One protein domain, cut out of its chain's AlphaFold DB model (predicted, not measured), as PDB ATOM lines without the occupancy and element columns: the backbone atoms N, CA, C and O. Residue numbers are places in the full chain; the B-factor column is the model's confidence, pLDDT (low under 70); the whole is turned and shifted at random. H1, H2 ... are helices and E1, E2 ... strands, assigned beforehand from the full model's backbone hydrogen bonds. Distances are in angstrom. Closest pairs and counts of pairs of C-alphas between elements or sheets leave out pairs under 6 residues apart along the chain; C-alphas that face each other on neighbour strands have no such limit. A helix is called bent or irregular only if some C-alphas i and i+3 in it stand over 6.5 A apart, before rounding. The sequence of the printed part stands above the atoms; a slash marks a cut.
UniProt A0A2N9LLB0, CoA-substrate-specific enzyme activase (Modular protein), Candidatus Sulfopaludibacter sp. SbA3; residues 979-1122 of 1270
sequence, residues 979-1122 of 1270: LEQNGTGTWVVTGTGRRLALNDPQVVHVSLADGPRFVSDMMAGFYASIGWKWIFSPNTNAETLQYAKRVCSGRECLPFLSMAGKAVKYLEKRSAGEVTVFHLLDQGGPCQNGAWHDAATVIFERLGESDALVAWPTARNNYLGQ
ATOM      1  N   LEU A 979      50.889 -40.817 -35.982       90.00
ATOM      2  CA  LEU A 979      51.447 -42.116 -36.339       90.00
ATOM      3  C   LEU A 979      52.903 -42.206 -35.899       90.00
ATOM      4  O   LEU A 979      53.699 -41.325 -36.212       90.00
ATOM      5  N   GLU A 980      53.250 -43.316 -35.262       88.44
ATOM      6  CA  GLU A 980      54.628 -43.701 -34.978       88.44
ATOM      7  C   GLU A 980      54.970 -44.945 -35.805       88.44
ATOM      8  O   GLU A 980      54.270 -45.964 -35.744       88.44
ATOM      9  N   GLN A 981      56.042 -44.865 -36.597       80.19
ATOM     10  CA  GLN A 981      56.609 -46.019 -37.292       80.19
ATOM     11  C   GLN A 981      57.898 -46.454 -36.607       80.19
ATOM     12  O   GLN A 981      58.800 -45.651 -36.388       80.19
ATOM     13  N   ASN A 982      57.998 -47.744 -36.307       74.69
ATOM     14  CA  ASN A 982      59.227 -48.369 -35.841       74.69
ATOM     15  C   ASN A 982      59.455 -49.692 -36.585       74.69
ATOM     16  O   ASN A 982      58.589 -50.155 -37.328       74.69
ATOM     17  N   GLY A 983      60.616 -50.324 -36.384       64.44
ATOM     18  CA  GLY A 983      60.987 -51.573 -37.068       64.44
ATOM     19  C   GLY A 983      60.013 -52.751 -36.877       64.44
ATOM     20  O   GLY A 983      60.180 -53.773 -37.534       64.44
ATOM     21  N   THR A 984      59.000 -52.622 -36.011       64.62
ATOM     22  CA  THR A 984      57.982 -53.643 -35.724       64.62
ATOM     23  C   THR A 984      56.576 -53.313 -36.249       64.62
ATOM     24  O   THR A 984      55.701 -54.173 -36.167       64.62
ATOM     25  N   GLY A 985      56.320 -52.120 -36.807       76.00
ATOM     26  CA  GLY A 985      55.017 -51.778 -37.398       76.00
ATOM     27  C   GLY A 985      54.657 -50.286 -37.379       76.00
ATOM     28  O   GLY A 985      55.479 -49.426 -37.078       76.00
ATOM     29  N   THR A 986      53.401 -49.977 -37.721       86.31
ATOM     30  CA  THR A 986      52.818 -48.621 -37.633       86.31
ATOM     31  C   THR A 986      51.776 -48.578 -36.520       86.31
ATOM     32  O   THR A 986      50.888 -49.429 -36.476       86.31
ATOM     33  N   TRP A 987      51.870 -47.577 -35.647       90.12
ATOM     34  CA  TRP A 987      51.057 -47.449 -34.439       90.12
ATOM     35  C   TRP A 987      50.403 -46.072 -34.362       90.12
ATOM     36  O   TRP A 987      50.977 -45.088 -34.825       90.12
ATOM     37  N   VAL A 988      49.217 -46.004 -33.762       93.56
ATOM     38  CA  VAL A 988      48.559 -44.744 -33.404       93.56
ATOM     39  C   VAL A 988      48.954 -44.386 -31.978       93.56
ATOM     40  O   VAL A 988      48.733 -45.176 -31.061       93.56
ATOM     41  N   VAL A 989      49.512 -43.197 -31.781       94.19
ATOM     42  CA  VAL A 989      49.822 -42.644 -30.460       94.19
ATOM     43  C   VAL A 989      48.851 -41.504 -30.190       94.19
ATOM     44  O   VAL A 989      48.868 -40.495 -30.890       94.19
ATOM     45  N   THR A 990      47.968 -41.684 -29.209       93.12
ATOM     46  CA  THR A 990      46.997 -40.661 -28.772       93.12
ATOM     47  C   THR A 990      47.694 -39.476 -28.103       93.12
ATOM     48  O   THR A 990      48.820 -39.597 -27.619       93.12
ATOM     49  N   GLY A 991      46.995 -38.347 -27.980       87.50
ATOM     50  CA  GLY A 991      47.477 -37.164 -27.262       87.50
ATOM     51  C   GLY A 991      47.832 -37.395 -25.792       87.50
ATOM     52  O   GLY A 991      48.628 -36.654 -25.222       87.50
ATOM     53  N   THR A 992      47.279 -38.442 -25.173       88.75
ATOM     54  CA  THR A 992      47.612 -38.855 -23.801       88.75
ATOM     55  C   THR A 992      48.778 -39.850 -23.741       88.75
ATOM     56  O   THR A 992      49.064 -40.384 -22.672       88.75
ATOM     57  N   GLY A 993      49.408 -40.174 -24.875       90.62
ATOM     58  CA  GLY A 993      50.528 -41.113 -24.978       90.62
ATOM     59  C   GLY A 993      50.143 -42.596 -25.064       90.62
ATOM     60  O   GLY A 993      51.025 -43.452 -25.081       90.62
ATOM     61  N   ARG A 994      48.847 -42.948 -25.136       93.56
ATOM     62  CA  ARG A 994      48.431 -44.351 -25.340       93.56
ATOM     63  C   ARG A 994      48.775 -44.788 -26.758       93.56
ATOM     64  O   ARG A 994      48.401 -44.101 -27.708       93.56
ATOM     65  N   ARG A 995      49.413 -45.950 -26.882       93.94
ATOM     66  CA  ARG A 995      49.811 -46.561 -28.151       93.94
ATOM     67  C   ARG A 995      48.848 -47.684 -28.529       93.94
ATOM     68  O   ARG A 995      48.681 -48.626 -27.760       93.94
ATOM     69  N   LEU A 996      48.238 -47.589 -29.706       93.94
ATOM     70  CA  LEU A 996      47.245 -48.532 -30.228       93.94
ATOM     71  C   LEU A 996      47.662 -49.040 -31.612       93.94
ATOM     72  O   LEU A 996      48.280 -48.318 -32.398       93.94
ATOM     73  N   ALA A 997      47.323 -50.289 -31.922       91.44
ATOM     74  CA  ALA A 997      47.480 -50.821 -33.272       91.44
ATOM     75  C   ALA A 997      46.408 -50.232 -34.207       91.44
ATOM     76  O   ALA A 997      45.317 -49.882 -33.764       91.44
ATOM     77  N   LEU A 998      46.678 -50.162 -35.514       90.38
ATOM     78  CA  LEU A 998      45.702 -49.648 -36.493       90.38
ATOM     79  C   LEU A 998      44.416 -50.495 -36.573       90.38
ATOM     80  O   LEU A 998      43.382 -50.001 -36.995       90.38
ATOM     81  N   ASN A 999      44.461 -51.763 -36.164       90.56
ATOM     82  CA  ASN A 999      43.305 -52.660 -36.099       90.56
ATOM     83  C   ASN A 999      42.713 -52.797 -34.682       90.56
ATOM     84  O   ASN A 999      41.921 -53.709 -34.444       90.56
ATOM     85  N   ASP A1000      43.115 -51.948 -33.731       93.62
ATOM     86  CA  ASP A1000      42.525 -51.941 -32.393       93.62
ATOM     87  C   ASP A1000      41.017 -51.611 -32.478       93.62
ATOM     88  O   ASP A1000      40.638 -50.727 -33.251       93.62
ATOM     89  N   PRO A1001      40.133 -52.268 -31.700       90.81
ATOM     90  CA  PRO A1001      38.691 -52.005 -31.739       90.81
ATOM     91  C   PRO A1001      38.286 -50.546 -31.469       90.81
ATOM     92  O   PRO A1001      37.201 -50.128 -31.888       90.81
ATOM     93  N   GLN A1002      39.128 -49.780 -30.764       94.44
ATOM     94  CA  GLN A1002      38.913 -48.356 -30.490       94.44
ATOM     95  C   GLN A1002      39.300 -47.464 -31.674       94.44
ATOM     96  O   GLN A1002      38.845 -46.322 -31.740       94.44
ATOM     97  N   VAL A1003      40.115 -47.964 -32.607       95.50
ATOM     98  CA  VAL A1003      40.578 -47.212 -33.774       95.50
ATOM     99  C   VAL A1003      39.553 -47.308 -34.905       95.50
ATOM    100  O   VAL A1003      39.214 -48.388 -35.391       95.50
ATOM    101  N   VAL A1004      39.059 -46.153 -35.349       95.25
ATOM    102  CA  VAL A1004      38.091 -46.038 -36.444       95.25
ATOM    103  C   VAL A1004      38.697 -45.244 -37.587       95.25
ATOM    104  O   VAL A1004      39.086 -44.089 -37.441       95.25
ATOM    105  N   HIS A1005      38.744 -45.858 -38.762       92.81
ATOM    106  CA  HIS A1005      39.223 -45.230 -39.982       92.81
ATOM    107  C   HIS A1005      38.073 -44.574 -40.735       92.81
ATOM    108  O   HIS A1005      37.114 -45.239 -41.124       92.81
ATOM    109  N   VAL A1006      38.187 -43.273 -40.986       93.25
ATOM    110  CA  VAL A1006      37.133 -42.490 -41.633       93.25
ATOM    111  C   VAL A1006      37.619 -41.959 -42.972       93.25
ATOM    112  O   VAL A1006      38.596 -41.215 -43.047       93.25
ATOM    113  N   SER A1007      36.912 -42.303 -44.046       89.81
ATOM    114  CA  SER A1007      37.141 -41.713 -45.363       89.81
ATOM    115  C   SER A1007      36.443 -40.368 -45.489       89.81
ATOM    116  O   SER A1007      35.230 -40.275 -45.289       89.81
ATOM    117  N   LEU A1008      37.198 -39.343 -45.880       90.38
ATOM    118  CA  LEU A1008      36.672 -37.999 -46.124       90.38
ATOM    119  C   LEU A1008      36.447 -37.706 -47.618       90.38
ATOM    120  O   LEU A1008      35.838 -36.693 -47.962       90.38
ATOM    121  N   ALA A1009      36.911 -38.578 -48.515       83.62
ATOM    122  CA  ALA A1009      36.811 -38.369 -49.956       83.62
ATOM    123  C   ALA A1009      35.354 -38.368 -50.444       83.62
ATOM    124  O   ALA A1009      34.516 -39.109 -49.940       83.62
ATOM    125  N   ASP A1010      35.055 -37.533 -51.440       85.00
ATOM    126  CA  ASP A1010      33.815 -37.640 -52.209       85.00
ATOM    127  C   ASP A1010      33.962 -38.719 -53.277       85.00
ATOM    128  O   ASP A1010      34.986 -38.800 -53.960       85.00
ATOM    129  N   GLY A1011      32.926 -39.531 -53.457       77.75
ATOM    130  CA  GLY A1011      32.957 -40.564 -54.479       77.75
ATOM    131  C   GLY A1011      31.641 -41.315 -54.647       77.75
ATOM    132  O   GLY A1011      30.679 -41.106 -53.900       77.75
ATOM    133  N   PRO A1012      31.569 -42.194 -55.659       76.81
ATOM    134  CA  PRO A1012      30.482 -43.150 -55.784       76.81
ATOM    135  C   PRO A1012      30.436 -44.076 -54.564       76.81
ATOM    136  O   PRO A1012      31.466 -44.612 -54.161       76.81
ATOM    137  N   ARG A1013      29.230 -44.340 -54.040       77.75
ATOM    138  CA  ARG A1013      29.011 -45.249 -52.899       77.75
ATOM    139  C   ARG A1013      29.649 -46.630 -53.100       77.75
ATOM    140  O   ARG A1013      30.166 -47.216 -52.161       77.75
ATOM    141  N   PHE A1014      29.686 -47.103 -54.344       81.94
ATOM    142  CA  PHE A1014      30.331 -48.359 -54.710       81.94
ATOM    143  C   PHE A1014      31.823 -48.429 -54.318       81.94
ATOM    144  O   PHE A1014      32.257 -49.463 -53.814       81.94
ATOM    145  N   VAL A1015      32.602 -47.343 -54.481       77.25
ATOM    146  CA  VAL A1015      34.008 -47.290 -54.009       77.25
ATOM    147  C   VAL A1015      34.049 -47.525 -52.516       77.25
ATOM    148  O   VAL A1015      34.856 -48.306 -52.024       77.25
ATOM    149  N   SER A1016      33.197 -46.794 -51.806       79.25
ATOM    150  CA  SER A1016      33.157 -46.753 -50.358       79.25
ATOM    151  C   SER A1016      32.889 -48.136 -49.795       79.25
ATOM    152  O   SER A1016      33.617 -48.576 -48.911       79.25
ATOM    153  N   ASP A1017      31.911 -48.837 -50.366       81.25
ATOM    154  CA  ASP A1017      31.523 -50.179 -49.946       81.25
ATOM    155  C   ASP A1017      32.608 -51.217 -50.291       81.25
ATOM    156  O   ASP A1017      32.911 -52.091 -49.477       81.25
ATOM    157  N   MET A1018      33.266 -51.095 -51.453       79.31
ATOM    158  CA  MET A1018      34.413 -51.941 -51.814       79.31
ATOM    159  C   MET A1018      35.617 -51.735 -50.892       79.31
ATOM    160  O   MET A1018      36.230 -52.701 -50.435       79.31
ATOM    161  N   MET A1019      35.977 -50.480 -50.620       78.19
ATOM    162  CA  MET A1019      37.077 -50.158 -49.715       78.19
ATOM    163  C   MET A1019      36.741 -50.616 -48.295       78.19
ATOM    164  O   MET A1019      37.584 -51.233 -47.656       78.19
ATOM    165  N   ALA A1020      35.507 -50.398 -47.826       82.44
ATOM    166  CA  ALA A1020      35.047 -50.875 -46.523       82.44
ATOM    167  C   ALA A1020      35.181 -52.397 -46.393       82.44
ATOM    168  O   ALA A1020      35.687 -52.881 -45.382       82.44
ATOM    169  N   GLY A1021      34.792 -53.151 -47.428       79.25
ATOM    170  CA  GLY A1021      34.953 -54.603 -47.443       79.25
ATOM    171  C   GLY A1021      36.416 -55.041 -47.360       79.25
ATOM    172  O   GLY A1021      36.755 -55.933 -46.582       79.25
ATOM    173  N   PHE A1022      37.296 -54.356 -48.088       78.06
ATOM    174  CA  PHE A1022      38.728 -54.625 -48.047       78.06
ATOM    175  C   PHE A1022      39.360 -54.303 -46.685       78.06
ATOM    176  O   PHE A1022      40.082 -55.134 -46.131       78.06
ATOM    177  N   TYR A1023      39.059 -53.139 -46.109       82.19
ATOM    178  CA  TYR A1023      39.557 -52.745 -44.790       82.19
ATOM    179  C   TYR A1023      39.055 -53.679 -43.682       82.19
ATOM    180  O   TYR A1023      39.837 -54.083 -42.821       82.19
ATOM    181  N   ALA A1024      37.799 -54.125 -43.759       82.56
ATOM    182  CA  ALA A1024      37.274 -55.139 -42.849       82.56
ATOM    183  C   ALA A1024      38.070 -56.456 -42.936       82.56
ATOM    184  O   ALA A1024      38.360 -57.069 -41.910       82.56
ATOM    185  N   SER A1025      38.510 -56.863 -44.136       78.00
ATOM    186  CA  SER A1025      39.309 -58.087 -44.330       78.00
ATOM    187  C   SER A1025      40.699 -58.047 -43.666       78.00
ATOM    188  O   SER A1025      41.309 -59.096 -43.432       78.00
ATOM    189  N   ILE A1026      41.209 -56.854 -43.337       79.75
ATOM    190  CA  ILE A1026      42.461 -56.655 -42.587       79.75
ATOM    191  C   ILE A1026      42.223 -56.223 -41.132       79.75
ATOM    192  O   ILE A1026      43.171 -55.877 -40.430       79.75
ATOM    193  N   GLY A1027      40.976 -56.303 -40.659       84.19
ATOM    194  CA  GLY A1027      40.602 -56.029 -39.271       84.19
ATOM    195  C   GLY A1027      40.422 -54.549 -38.938       84.19
ATOM    196  O   GLY A1027      40.405 -54.200 -37.766       84.19
ATOM    197  N   TRP A1028      40.310 -53.666 -39.934       88.81
ATOM    198  CA  TRP A1028      40.103 -52.236 -39.701       88.81
ATOM    199  C   TRP A1028      38.616 -51.901 -39.672       88.81
ATOM    200  O   TRP A1028      37.858 -52.274 -40.572       88.81
ATOM    201  N   LYS A1029      38.202 -51.115 -38.675       90.06
ATOM    202  CA  LYS A1029      36.861 -50.529 -38.635       90.06
ATOM    203  C   LYS A1029      36.826 -49.309 -39.553       90.06
ATOM    204  O   LYS A1029      37.452 -48.296 -39.260       90.06
ATOM    205  N   TRP A1030      36.111 -49.416 -40.672       88.44
ATOM    206  CA  TRP A1030      36.062 -48.380 -41.707       88.44
ATOM    207  C   TRP A1030      34.686 -47.727 -41.810       88.44
ATOM    208  O   TRP A1030      33.669 -48.414 -41.904       88.44
ATOM    209  N   ILE A1031      34.662 -46.397 -41.867       89.81
ATOM    210  CA  ILE A1031      33.460 -45.594 -42.076       89.81
ATOM    211  C   ILE A1031      33.677 -44.663 -43.265       89.81
ATOM    212  O   ILE A1031      34.710 -44.007 -43.401       89.81
ATOM    213  N   PHE A1032      32.671 -44.574 -44.129       86.38
ATOM    214  CA  PHE A1032      32.648 -43.592 -45.201       86.38
ATOM    215  C   PHE A1032      31.785 -42.398 -44.803       86.38
ATOM    216  O   PHE A1032      30.602 -42.557 -44.494       86.38
ATOM    217  N   SER A1033      32.368 -41.200 -44.819       89.38
ATOM    218  CA  SER A1033      31.609 -39.977 -44.580       89.38
ATOM    219  C   SER A1033      30.717 -39.659 -45.790       89.38
ATOM    220  O   SER A1033      31.168 -39.820 -46.927       89.38
ATOM    221  N   PRO A1034      29.467 -39.194 -45.598       89.12
ATOM    222  CA  PRO A1034      28.603 -38.783 -46.699       89.12
ATOM    223  C   PRO A1034      29.273 -37.783 -47.652       89.12
ATOM    224  O   PRO A1034      30.139 -37.000 -47.252       89.12
ATOM    225  N   ASN A1035      28.836 -37.780 -48.915       89.69
ATOM    226  CA  ASN A1035      29.337 -36.818 -49.895       89.69
ATOM    227  C   ASN A1035      29.075 -35.375 -49.446       89.69
ATOM    228  O   ASN A1035      28.078 -35.076 -48.782       89.69
ATOM    229  N   THR A1036      29.984 -34.482 -49.823       91.88
ATOM    230  CA  THR A1036      29.947 -33.065 -49.472       91.88
ATOM    231  C   THR A1036      28.640 -32.435 -49.925       91.88
ATOM    232  O   THR A1036      28.250 -32.526 -51.089       91.88
ATOM    233  N   ASN A1037      27.982 -31.748 -49.000       87.25
ATOM    234  CA  ASN A1037      26.823 -30.913 -49.268       87.25
ATOM    235  C   ASN A1037      27.058 -29.503 -48.692       87.25
ATOM    236  O   ASN A1037      28.118 -29.211 -48.134       87.25
ATOM    237  N   ALA A1038      26.072 -28.613 -48.833       78.75
ATOM    238  CA  ALA A1038      26.189 -27.240 -48.342       78.75
ATOM    239  C   ALA A1038      26.454 -27.171 -46.826       78.75
ATOM    240  O   ALA A1038      27.237 -26.337 -46.387       78.75
ATOM    241  N   GLU A1039      25.849 -28.067 -46.042       81.12
ATOM    242  CA  GLU A1039      26.033 -28.148 -44.590       81.12
ATOM    243  C   GLU A1039      27.483 -28.512 -44.232       81.12
ATOM    244  O   GLU A1039      28.089 -27.843 -43.399       81.12
ATOM    245  N   THR A1040      28.083 -29.499 -44.907       88.44
ATOM    246  CA  THR A1040      29.495 -29.877 -44.723       88.44
ATOM    247  C   THR A1040      30.436 -28.682 -44.877       88.44
ATOM    248  O   THR A1040      31.360 -28.507 -44.086       88.44
ATOM    249  N   LEU A1041      30.199 -27.822 -45.870       85.81
ATOM    250  CA  LEU A1041      31.029 -26.633 -46.076       85.81
ATOM    251  C   LEU A1041      30.833 -25.578 -44.976       85.81
ATOM    252  O   LEU A1041      31.766 -24.832 -44.694       85.81
ATOM    253  N   GLN A1042      29.669 -25.528 -44.316       78.44
ATOM    254  CA  GLN A1042      29.472 -24.662 -43.144       78.44
ATOM    255  C   GLN A1042      30.293 -25.135 -41.945       78.44
ATOM    256  O   GLN A1042      30.854 -24.317 -41.224       78.44
ATOM    257  N   TYR A1043      30.420 -26.450 -41.758       84.81
ATOM    258  CA  TYR A1043      31.310 -27.013 -40.744       84.81
ATOM    259  C   TYR A1043      32.777 -26.650 -40.994       84.81
ATOM    260  O   TYR A1043      33.479 -26.263 -40.064       84.81
ATOM    261  N   ALA A1044      33.222 -26.709 -42.252       87.75
ATOM    262  CA  ALA A1044      34.590 -26.356 -42.630       87.75
ATOM    263  C   ALA A1044      34.950 -24.917 -42.237       87.75
ATOM    264  O   ALA A1044      36.019 -24.655 -41.695       87.75
ATOM    265  N   LYS A1045      34.022 -23.984 -42.462       76.81
ATOM    266  CA  LYS A1045      34.198 -22.557 -42.169       76.81
ATOM    267  C   LYS A1045      34.373 -22.233 -40.686       76.81
ATOM    268  O   LYS A1045      34.842 -21.151 -40.368       76.81
ATOM    269  N   ARG A1046      34.027 -23.153 -39.780       76.75
ATOM    270  CA  ARG A1046      34.290 -22.979 -38.342       76.75
ATOM    271  C   ARG A1046      35.781 -23.079 -38.005       76.75
ATOM    272  O   ARG A1046      36.199 -22.591 -36.965       76.75
ATOM    273  N   VAL A1047      36.574 -23.735 -38.858       82.94
ATOM    274  CA  VAL A1047      37.996 -24.027 -38.601       82.94
ATOM    275  C   VAL A1047      38.943 -23.540 -39.702       82.94
ATOM    276  O   VAL A1047      40.146 -23.396 -39.459       82.94
ATOM    277  N   CYS A1048      38.407 -23.245 -40.887       85.88
ATOM    278  CA  CYS A1048      39.116 -22.770 -42.074       85.88
ATOM    279  C   CYS A1048      38.697 -21.344 -42.453       85.88
ATOM    280  O   CYS A1048      37.583 -20.916 -42.165       85.88
ATOM    281  N   SER A1049      39.573 -20.618 -43.151       75.69
ATOM    282  CA  SER A1049      39.301 -19.244 -43.604       75.69
ATOM    283  C   SER A1049      38.385 -19.164 -44.835       75.69
ATOM    284  O   SER A1049      37.888 -18.092 -45.174       75.69
ATOM    285  N   GLY A1050      38.173 -20.285 -45.531       78.44
ATOM    286  CA  GLY A1050      37.433 -20.355 -46.791       78.44
ATOM    287  C   GLY A1050      38.276 -20.007 -48.023       78.44
ATOM    288  O   GLY A1050      37.742 -19.991 -49.131       78.44
ATOM    289  N   ARG A1051      39.574 -19.724 -47.839       79.50
ATOM    290  CA  ARG A1051      40.557 -19.466 -48.911       79.50
ATOM    291  C   ARG A1051      41.307 -20.732 -49.330       79.50
ATOM    292  O   ARG A1051      41.951 -20.766 -50.376       79.50
ATOM    293  N   GLU A1052      41.244 -21.763 -48.498       88.50
ATOM    294  CA  GLU A1052      41.800 -23.077 -48.765       88.50
ATOM    295  C   GLU A1052      41.069 -23.712 -49.958       88.50
ATOM    296  O   GLU A1052      39.907 -23.409 -50.247       88.50
ATOM    297  N   CYS A1053      41.742 -24.606 -50.681       88.06
ATOM    298  CA  CYS A1053      41.112 -25.270 -51.816       88.06
ATOM    299  C   CYS A1053      39.847 -26.049 -51.399       88.06
ATOM    300  O   CYS A1053      39.782 -26.667 -50.334       88.06
ATOM    301  N   LEU A1054      38.835 -26.052 -52.274       89.69
ATOM    302  CA  LEU A1054      37.535 -26.678 -52.006       89.69
ATOM    303  C   LEU A1054      37.626 -28.139 -51.509       89.69
ATOM    304  O   LEU A1054      36.877 -28.481 -50.593       89.69
ATOM    305  N   PRO A1055      38.524 -29.001 -52.033       91.56
ATOM    306  CA  PRO A1055      38.701 -30.350 -51.497       91.56
ATOM    307  C   PRO A1055      39.134 -30.380 -50.023       91.56
ATOM    308  O   PRO A1055      38.620 -31.200 -49.265       91.56
ATOM    309  N   PHE A1056      40.015 -29.471 -49.592       91.88
ATOM    310  CA  PHE A1056      40.417 -29.382 -48.187       91.88
ATOM    311  C   PHE A1056      39.254 -28.925 -47.305       91.88
ATOM    312  O   PHE A1056      38.988 -29.551 -46.284       91.88
ATOM    313  N   LEU A1057      38.504 -27.900 -47.734       92.12
ATOM    314  CA  LEU A1057      37.303 -27.440 -47.024       92.12
ATOM    315  C   LEU A1057      36.278 -28.571 -46.871       92.12
ATOM    316  O   LEU A1057      35.761 -28.798 -45.782       92.12
ATOM    317  N   SER A1058      36.018 -29.322 -47.941       94.12
ATOM    318  CA  SER A1058      35.166 -30.514 -47.900       94.12
ATOM    319  C   SER A1058      35.620 -31.498 -46.814       94.12
ATOM    320  O   SER A1058      34.828 -31.867 -45.945       94.12
ATOM    321  N   MET A1059      36.896 -31.884 -46.824       93.44
ATOM    322  CA  MET A1059      37.436 -32.884 -45.905       93.44
ATOM    323  C   MET A1059      37.478 -32.380 -44.455       93.44
ATOM    324  O   MET A1059      37.023 -33.093 -43.561       93.44
ATOM    325  N   ALA A1060      37.929 -31.147 -44.214       93.19
ATOM    326  CA  ALA A1060      37.936 -30.529 -42.888       93.19
ATOM    327  C   ALA A1060      36.517 -30.419 -42.308       93.19
ATOM    328  O   ALA A1060      36.280 -30.800 -41.164       93.19
ATOM    329  N   GLY A1061      35.544 -29.982 -43.116       93.25
ATOM    330  CA  GLY A1061      34.146 -29.891 -42.696       93.25
ATOM    331  C   GLY A1061      33.531 -31.244 -42.350       93.25
ATOM    332  O   GLY A1061      32.822 -31.366 -41.352       93.25
ATOM    333  N   LYS A1062      33.839 -32.290 -43.125       94.88
ATOM    334  CA  LYS A1062      33.427 -33.664 -42.804       94.88
ATOM    335  C   LYS A1062      34.071 -34.174 -41.519       94.88
ATOM    336  O   LYS A1062      33.381 -34.834 -40.749       94.88
ATOM    337  N   ALA A1063      35.350 -33.876 -41.293       94.94
ATOM    338  CA  ALA A1063      36.051 -34.271 -40.075       94.94
ATOM    339  C   ALA A1063      35.413 -33.617 -38.842       94.94
ATOM    340  O   ALA A1063      35.014 -34.323 -37.923       94.94
ATOM    341  N   VAL A1064      35.198 -32.296 -38.869       92.69
ATOM    342  CA  VAL A1064      34.546 -31.561 -37.767       92.69
ATOM    343  C   VAL A1064      33.133 -32.095 -37.513       92.69
ATOM    344  O   VAL A1064      32.774 -32.393 -36.377       92.69
ATOM    345  N   LYS A1065      32.337 -32.292 -38.572       93.38
ATOM    346  CA  LYS A1065      30.977 -32.844 -38.461       93.38
ATOM    347  C   LYS A1065      30.958 -34.263 -37.881       93.38
ATOM    348  O   LYS A1065      30.007 -34.628 -37.194       93.38
ATOM    349  N   TYR A1066      31.966 -35.075 -38.195       95.06
ATOM    350  CA  TYR A1066      32.098 -36.424 -37.652       95.06
ATOM    351  C   TYR A1066      32.446 -36.387 -36.160       95.06
ATOM    352  O   TYR A1066      31.809 -37.086 -35.375       95.06
ATOM    353  N   LEU A1067      33.402 -35.538 -35.770       93.50
ATOM    354  CA  LEU A1067      33.869 -35.405 -34.387       93.50
ATOM    355  C   LEU A1067      32.740 -35.026 -33.415       93.50
ATOM    356  O   LEU A1067      32.666 -35.602 -32.337       93.50
ATOM    357  N   GLU A1068      31.787 -34.179 -33.824       89.44
ATOM    358  CA  GLU A1068      30.614 -33.832 -32.994       89.44
ATOM    359  C   GLU A1068      29.728 -35.030 -32.610       89.44
ATOM    360  O   GLU A1068      28.994 -34.968 -31.626       89.44
ATOM    361  N   LYS A1069      29.749 -36.109 -33.402       90.00
ATOM    362  CA  LYS A1069      28.925 -37.312 -33.190       90.00
ATOM    363  C   LYS A1069      29.761 -38.540 -32.834       90.00
ATOM    364  O   LYS A1069      29.222 -39.647 -32.797       90.00
ATOM    365  N   ARG A1070      31.068 -38.360 -32.632       92.69
ATOM    366  CA  ARG A1070      32.007 -39.443 -32.350       92.69
ATOM    367  C   ARG A1070      31.679 -40.084 -31.000       92.69
ATOM    368  O   ARG A1070      31.366 -39.395 -30.032       92.69
ATOM    369  N   SER A1071      31.776 -41.411 -30.934       91.56
ATOM    370  CA  SER A1071      31.608 -42.154 -29.680       91.56
ATOM    371  C   SER A1071      32.706 -41.800 -28.669       91.56
ATOM    372  O   SER A1071      33.862 -41.598 -29.042       91.56
ATOM    373  N   ALA A1072      32.376 -41.774 -27.377       89.38
ATOM    374  CA  ALA A1072      33.375 -41.589 -26.324       89.38
ATOM    375  C   ALA A1072      34.419 -42.725 -26.343       89.38
ATOM    376  O   ALA A1072      34.058 -43.897 -26.442       89.38
ATOM    377  N   GLY A1073      35.706 -42.375 -26.246       88.75
ATOM    378  CA  GLY A1073      36.823 -43.329 -26.270       88.75
ATOM    379  C   GLY A1073      37.245 -43.820 -27.663       88.75
ATOM    380  O   GLY A1073      38.175 -44.617 -27.759       88.75
ATOM    381  N   GLU A1074      36.594 -43.360 -28.736       95.44
ATOM    382  CA  GLU A1074      37.010 -43.651 -30.111       95.44
ATOM    383  C   GLU A1074      38.264 -42.854 -30.502       95.44
ATOM    384  O   GLU A1074      38.299 -41.633 -30.347       95.44
ATOM    385  N   VAL A1075      39.245 -43.541 -31.095       96.62
ATOM    386  CA  VAL A1075      40.420 -42.927 -31.727       96.62
ATOM    387  C   VAL A1075      40.225 -42.918 -33.240       96.62
ATOM    388  O   VAL A1075      40.167 -43.963 -33.885       96.62
ATOM    389  N   THR A1076      40.106 -41.737 -33.836       96.88
ATOM    390  CA  THR A1076      39.717 -41.589 -35.241       96.88
ATOM    391  C   THR A1076      40.922 -41.315 -36.140       96.88
ATOM    392  O   THR A1076      41.618 -40.313 -35.992       96.88
ATOM    393  N   VAL A1077      41.124 -42.172 -37.144       95.56
ATOM    394  CA  VAL A1077      42.104 -41.991 -38.222       95.56
ATOM    395  C   VAL A1077      41.382 -41.477 -39.466       95.56
ATOM    396  O   VAL A1077      40.752 -42.241 -40.204       95.56
ATOM    397  N   PHE A1078      41.491 -40.184 -39.738       95.50
ATOM    398  CA  PHE A1078      40.948 -39.578 -40.948       95.50
ATOM    399  C   PHE A1078      41.861 -39.829 -42.151       95.50
ATOM    400  O   PHE A1078      43.036 -39.463 -42.159       95.50
ATOM    401  N   HIS A1079      41.311 -40.421 -43.208       90.00
ATOM    402  CA  HIS A1079      42.042 -40.655 -44.451       90.00
ATOM    403  C   HIS A1079      42.044 -39.394 -45.312       90.00
ATOM    404  O   HIS A1079      41.076 -39.116 -46.027       90.00
ATOM    405  N   LEU A1080      43.144 -38.643 -45.228       88.50
ATOM    406  CA  LEU A1080      43.368 -37.371 -45.914       88.50
ATOM    407  C   LEU A1080      44.479 -37.529 -46.953       88.50
ATOM    408  O   LEU A1080      45.555 -38.005 -46.609       88.50
ATOM    409  N   LEU A1081      44.239 -37.124 -48.205       82.81
ATOM    410  CA  LEU A1081      45.217 -37.258 -49.296       82.81
ATOM    411  C   LEU A1081      46.584 -36.671 -48.911       82.81
ATOM    412  O   LEU A1081      46.655 -35.561 -48.392       82.81
ATOM    413  N   ASP A1082      47.648 -37.414 -49.213       79.81
ATOM    414  CA  ASP A1082      49.040 -37.016 -48.971       79.81
ATOM    415  C   ASP A1082      49.836 -37.061 -50.285       79.81
ATOM    416  O   ASP A1082      49.780 -38.066 -51.006       79.81
ATOM    417  N   GLN A1083      50.536 -35.975 -50.619       77.12
ATOM    418  CA  GLN A1083      51.385 -35.847 -51.810       77.12
ATOM    419  C   GLN A1083      52.566 -34.910 -51.545       77.12
ATOM    420  O   GLN A1083      52.387 -33.861 -50.942       77.12
ATOM    421  N   GLY A1084      53.745 -35.225 -52.087       74.12
ATOM    422  CA  GLY A1084      54.951 -34.393 -51.953       74.12
ATOM    423  C   GLY A1084      55.148 -33.324 -53.036       74.12
ATOM    424  O   GLY A1084      56.253 -32.830 -53.168       74.12
ATOM    425  N   GLY A1085      54.136 -33.007 -53.855       82.56
ATOM    426  CA  GLY A1085      54.264 -32.057 -54.977       82.56
ATOM    427  C   GLY A1085      53.924 -30.597 -54.621       82.56
ATOM    428  O   GLY A1085      53.474 -30.326 -53.511       82.56
ATOM    429  N   PRO A1086      54.009 -29.649 -55.579       84.75
ATOM    430  CA  PRO A1086      53.806 -28.206 -55.348       84.75
ATOM    431  C   PRO A1086      52.352 -27.795 -55.036       84.75
ATOM    432  O   PRO A1086      52.048 -26.610 -54.874       84.75
ATOM    433  N   CYS A1087      51.424 -28.751 -54.993       86.38
ATOM    434  CA  CYS A1087      50.009 -28.531 -54.708       86.38
ATOM    435  C   CYS A1087      49.763 -28.261 -53.213       86.38
ATOM    436  O   CYS A1087      50.522 -28.708 -52.359       86.38
ATOM    437  N   GLN A1088      48.633 -27.616 -52.880       86.69
ATOM    438  CA  GLN A1088      48.200 -27.429 -51.487       86.69
ATOM    439  C   GLN A1088      48.126 -28.732 -50.684       86.69
ATOM    440  O   GLN A1088      48.335 -28.703 -49.473       86.69
ATOM    441  N   ASN A1089      47.871 -29.855 -51.362       85.69
ATOM    442  CA  ASN A1089      47.737 -31.177 -50.757       85.69
ATOM    443  C   ASN A1089      48.928 -31.569 -49.871       85.69
ATOM    444  O   ASN A1089      48.713 -32.237 -48.864       85.69
ATOM    445  N   GLY A1090      50.153 -31.139 -50.197       79.81
ATOM    446  CA  GLY A1090      51.333 -31.473 -49.389       79.81
ATOM    447  C   GLY A1090      51.319 -30.865 -47.988       79.81
ATOM    448  O   GLY A1090      51.833 -31.460 -47.046       79.81
ATOM    449  N   ALA A1091      50.638 -29.732 -47.812       84.38
ATOM    450  CA  ALA A1091      50.521 -29.051 -46.525       84.38
ATOM    451  C   ALA A1091      49.203 -29.359 -45.783       84.38
ATOM    452  O   ALA A1091      48.985 -28.872 -44.674       84.38
ATOM    453  N   TRP A1092      48.315 -30.186 -46.350       89.06
ATOM    454  CA  TRP A1092      47.031 -30.522 -45.721       89.06
ATOM    455  C   TRP A1092      47.189 -31.252 -44.388       89.06
ATOM    456  O   TRP A1092      46.442 -30.977 -43.451       89.06
ATOM    457  N   HIS A1093      48.157 -32.169 -44.292       87.31
ATOM    458  CA  HIS A1093      48.430 -32.910 -43.055       87.31
ATOM    459  C   HIS A1093      48.882 -31.985 -41.922       87.31
ATOM    460  O   HIS A1093      48.476 -32.160 -40.775       87.31
ATOM    461  N   ASP A1094      49.672 -30.964 -42.259       85.88
ATOM    462  CA  ASP A1094      50.108 -29.951 -41.302       85.88
ATOM    463  C   ASP A1094      48.925 -29.128 -40.778       85.88
ATOM    464  O   ASP A1094      48.698 -29.036 -39.570       85.88
ATOM    465  N   ALA A1095      48.117 -28.590 -41.695       89.31
ATOM    466  CA  ALA A1095      46.956 -27.781 -41.348       89.31
ATOM    467  C   ALA A1095      45.906 -28.571 -40.551       89.31
ATOM    468  O   ALA A1095      45.347 -28.039 -39.592       89.31
ATOM    469  N   ALA A1096      45.653 -29.834 -40.908       90.75
ATOM    470  CA  ALA A1096      44.707 -30.688 -40.192       90.75
ATOM    471  C   ALA A1096      45.129 -30.921 -38.735       90.75
ATOM    472  O   ALA A1096      44.302 -30.788 -37.835       90.75
ATOM    473  N   THR A1097      46.418 -31.173 -38.487       89.19
ATOM    474  CA  THR A1097      46.957 -31.312 -37.125       89.19
ATOM    475  C   THR A1097      46.738 -30.036 -36.306       89.19
ATOM    476  O   THR A1097      46.237 -30.103 -35.186       89.19
ATOM    477  N   VAL A1098      47.011 -28.857 -36.878       88.44
ATOM    478  CA  VAL A1098      46.748 -27.566 -36.208       88.44
ATOM    479  C   VAL A1098      45.249 -27.325 -35.976       88.44
ATOM    480  O   VAL A1098      44.858 -26.656 -35.019       88.44
ATOM    481  N   ILE A1099      44.374 -27.821 -36.856       89.12
ATOM    482  CA  ILE A1099      42.919 -27.771 -36.648       89.12
ATOM    483  C   ILE A1099      42.519 -28.647 -35.454       89.12
ATOM    484  O   ILE A1099      41.795 -28.165 -34.590       89.12
ATOM    485  N   PHE A1100      43.001 -29.889 -35.368       91.44
ATOM    486  CA  PHE A1100      42.677 -30.788 -34.254       91.44
ATOM    487  C   PHE A1100      43.216 -30.285 -32.912       91.44
ATOM    488  O   PHE A1100      42.489 -30.324 -31.924       91.44
ATOM    489  N   GLU A1101      44.424 -29.713 -32.892       87.81
ATOM    490  CA  GLU A1101      44.998 -29.065 -31.701       87.81
ATOM    491  C   GLU A1101      44.062 -27.962 -31.172       87.81
ATOM    492  O   GLU A1101      43.727 -27.942 -29.989       87.81
ATOM    493  N   ARG A1102      43.553 -27.096 -32.063       83.06
ATOM    494  CA  ARG A1102      42.618 -26.009 -31.708       83.06
ATOM    495  C   ARG A1102      41.230 -26.495 -31.298       83.06
ATOM    496  O   ARG A1102      40.580 -25.840 -30.491       83.06
ATOM    497  N   LEU A1103      40.772 -27.616 -31.851       85.19
ATOM    498  CA  LEU A1103      39.521 -28.256 -31.437       85.19
ATOM    499  C   LEU A1103      39.654 -28.990 -30.091       85.19
ATOM    500  O   LEU A1103      38.644 -29.423 -29.547       85.19
ATOM    501  N   GLY A1104      40.870 -29.117 -29.543       87.31
ATOM    502  CA  GLY A1104      41.115 -29.860 -28.308       87.31
ATOM    503  C   GLY A1104      41.044 -31.379 -28.492       87.31
ATOM    504  O   GLY A1104      40.715 -32.100 -27.555       87.31
ATOM    505  N   GLU A1105      41.326 -31.875 -29.697       91.19
ATOM    506  CA  GLU A1105      41.109 -33.269 -30.089       91.19
ATOM    507  C   GLU A1105      42.375 -34.121 -29.927       91.19
ATOM    508  O   GLU A1105      43.223 -34.168 -30.816       91.19
ATOM    509  N   SER A1106      42.490 -34.841 -28.805       92.56
ATOM    510  CA  SER A1106      43.629 -35.731 -28.509       92.56
ATOM    511  C   SER A1106      43.586 -37.072 -29.237       92.56
ATOM    512  O   SER A1106      44.617 -37.720 -29.398       92.56
ATOM    513  N   ASP A1107      42.400 -37.504 -29.662       95.25
ATOM    514  CA  ASP A1107      42.142 -38.847 -30.197       95.25
ATOM    515  C   ASP A1107      41.798 -38.818 -31.694       95.25
ATOM    516  O   ASP A1107      41.114 -39.698 -32.212       95.25
ATOM    517  N   ALA A1108      42.247 -37.787 -32.411       95.31
ATOM    518  CA  ALA A1108      42.071 -37.657 -33.853       95.31
ATOM    519  C   ALA A1108      43.415 -37.433 -34.552       95.31
ATOM    520  O   ALA A1108      44.244 -36.652 -34.087       95.31
ATOM    521  N   LEU A1109      43.609 -38.098 -35.691       94.94
ATOM    522  CA  LEU A1109      44.766 -37.908 -36.565       94.94
ATOM    523  C   LEU A1109      44.390 -38.020 -38.039       94.94
ATOM    524  O   LEU A1109      43.323 -38.523 -38.391       94.94
ATOM    525  N   VAL A1110      45.305 -37.593 -38.907       93.19
ATOM    526  CA  VAL A1110      45.226 -37.813 -40.354       93.19
ATOM    527  C   VAL A1110      46.271 -38.820 -40.813       93.19
ATOM    528  O   VAL A1110      47.389 -38.857 -40.306       93.19
ATOM    529  N   ALA A1111      45.909 -39.647 -41.789       90.50
ATOM    530  CA  ALA A1111      46.804 -40.626 -42.388       90.50
ATOM    531  C   ALA A1111      46.479 -40.836 -43.870       90.50
ATOM    532  O   ALA A1111      45.343 -40.662 -44.305       90.50
ATOM    533  N   TRP A1112      47.473 -41.271 -44.647       87.94
ATOM    534  CA  TRP A1112      47.256 -41.745 -46.012       87.94
ATOM    535  C   TRP A1112      48.180 -42.918 -46.327       87.94
ATOM    536  O   TRP A1112      49.377 -42.822 -46.059       87.94
ATOM    537  N   PRO A1113      47.688 -44.016 -46.921       83.31
ATOM    538  CA  PRO A1113      48.550 -45.124 -47.315       83.31
ATOM    539  C   PRO A1113      49.360 -44.763 -48.570       83.31
ATOM    540  O   PRO A1113      48.797 -44.652 -49.668       83.31
ATOM    541  N   THR A1114      50.678 -44.620 -48.416       82.56
ATOM    542  CA  THR A1114      51.653 -44.288 -49.471       82.56
ATOM    543  C   THR A1114      52.748 -45.351 -49.553       82.56
ATOM    544  O   THR A1114      52.922 -46.145 -48.633       82.56
ATOM    545  N   ALA A1115      53.531 -45.360 -50.635       80.94
ATOM    546  CA  ALA A1115      54.712 -46.224 -50.710       80.94
ATOM    547  C   ALA A1115      55.732 -45.896 -49.597       80.94
ATOM    548  O   ALA A1115      56.309 -46.805 -49.010       80.94
ATOM    549  N   ARG A1116      55.882 -44.608 -49.241       77.00
ATOM    550  CA  ARG A1116      56.822 -44.130 -48.207       77.00
ATOM    551  C   ARG A1116      56.556 -44.719 -46.823       77.00
ATOM    552  O   ARG A1116      57.497 -44.972 -46.088       77.00
ATOM    553  N   ASN A1117      55.290 -44.960 -46.479       80.19
ATOM    554  CA  ASN A1117      54.906 -45.533 -45.189       80.19
ATOM    555  C   ASN A1117      54.512 -47.015 -45.280       80.19
ATOM    556  O   ASN A1117      53.798 -47.517 -44.407       80.19
ATOM    557  N   ASN A1118      54.949 -47.704 -46.343       83.12
ATOM    558  CA  ASN A1118      54.630 -49.103 -46.621       83.12
ATOM    559  C   ASN A1118      53.112 -49.389 -46.587       83.12
ATOM    560  O   ASN A1118      52.656 -50.394 -46.040       83.12
ATOM    561  N   TYR A1119      52.314 -48.452 -47.108       84.12
ATOM    562  CA  TYR A1119      50.851 -48.457 -47.063       84.12
ATOM    563  C   TYR A1119      50.298 -48.654 -45.645       84.12
ATOM    564  O   TYR A1119      49.419 -49.485 -45.428       84.12
ATOM    565  N   LEU A1120      50.825 -47.887 -44.682       84.94
ATOM    566  CA  LEU A1120      50.520 -48.011 -43.247       84.94
ATOM    567  C   LEU A1120      50.845 -49.416 -42.701       84.94
ATOM    568  O   LEU A1120      50.089 -50.000 -41.924       84.94
ATOM    569  N   GLY A1121      51.962 -49.981 -43.167       82.50
ATOM    570  CA  GLY A1121      52.446 -51.310 -42.789       82.50
ATOM    571  C   GLY A1121      51.748 -52.491 -43.475       82.50
ATOM    572  O   GLY A1121      52.018 -53.629 -43.103       82.50
ATOM    573  N   GLN A1122      50.867 -52.259 -44.456       81.31
ATOM    574  CA  GLN A1122      50.118 -53.324 -45.146       81.31
ATOM    575  C   GLN A1122      50.819 -53.882 -46.401       81.31
ATOM    576  O   GLN A1122      50.398 -54.912 -46.933       81.31
TER     577      GLN A1122
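What this domain is: This is residues 979 to 1122 of the 1270 residues of the protein "CoA-substrate-specific enzyme activase (Modular protein)" of Candidatus Sulfopaludibacter sp. SbA3 (UniProt A0A2N9LLB0). A twisted sheet of four parallel strands, in the order E5 E4 E6 E7, is the inner one of three layers, with helices H3 and H4 over one face and H1 over the other. A small antiparallel sheet, E1 E2 E3, lies at one side with the short H5 grazing it, and H2 packs on H3 away from the large sheet. The printed part has 144 residues with five named helices and seven named strands, in the order E1 E2 E3 E4 H1 E5 H2 H3 E6 H4 E7 H5, and its class is mixed. It is compact, with a radius of gyration of the C-alphas of 14.7 A and spans of 41 by 36 by 35 A.

How they stand to each other: E5, residues 1029 to 1032, E4, 1003 to 1007, E6, 1075 to 1079, and E7, 1108 to 1111, form the large sheet, only just strongly twisted, with C-alphas up to 4.2 A off its best plane. Within hydrogen-bond range are N 1031 and O 1005, 2.8 A, N 1006 and O 1077, 2.9 A, and N 1111 and O 1078, 2.9 A. H1, residues 1013 to 1025, is over E5 at a height over the sheet of 7.5 A; the closest C-alphas, Ala 1020 and Trp 1030, are 5.5 A apart. H3, residues 1054 to 1067, is on the opposite face, over E6, at a height of 10.4 A. H4, residues 1088 to 1103, is also on the sheet; its closest C-alpha pair with E7 is His 1093 and Val 1110, 6.4 A. H4 is irregular, with C-alphas 1090 and 1093 7.1 A apart, and has a kink of 31 degrees near residue 1095. Residues 1056 to 1060 of H3 only just touch H4, with 3 pairs of C-alphas within 8 A, the closest Phe 1056 and Trp 1092, 7.2 A. H2, residues 1038 to 1044, touches H3 about perpendicular at 81 degrees, with C-alphas of Ala 1044 and Gly 1061 closest, 3.6 A. E4 H1 E5 and E6 H4 E7 are strand-helix-strand units, parallel neighbours joined through a helix; E5, H2 H3, E6 is a split one, with E4 between its strands; the three crossovers are right-handed. E1, residues 979 to 982, E2, 985 to 989, and E3, 995 to 997, form a meander, each strand the antiparallel neighbour of the one before, with N 980 and O 987 2.9 A apart and N 988 and O 996 2.8 A. H5, residues 1118 to 1121, only grazes this sheet. O i to N i+4 pairs are within range throughout H1, H2 and H3, and in 10 of 12 in H4; H5 is too short for one.

Where its parts are: E1 begins at C-alpha 979, (51.447, -42.116, -36.339). E4 spans 13.3 A, E6 13.0 A, H1 18.6 A, H3 20.0 A and H4 21.9 A, H4 ending at (39.521, -28.256, -31.437).

The domain as a whole: The C-alphas farthest apart, Gly 983 and Ala 1038, are 43.9 A apart. The printed part has no cut and no long link. Mean pLDDT of the printed part is 86.8; residues 983 to 984 are under 70.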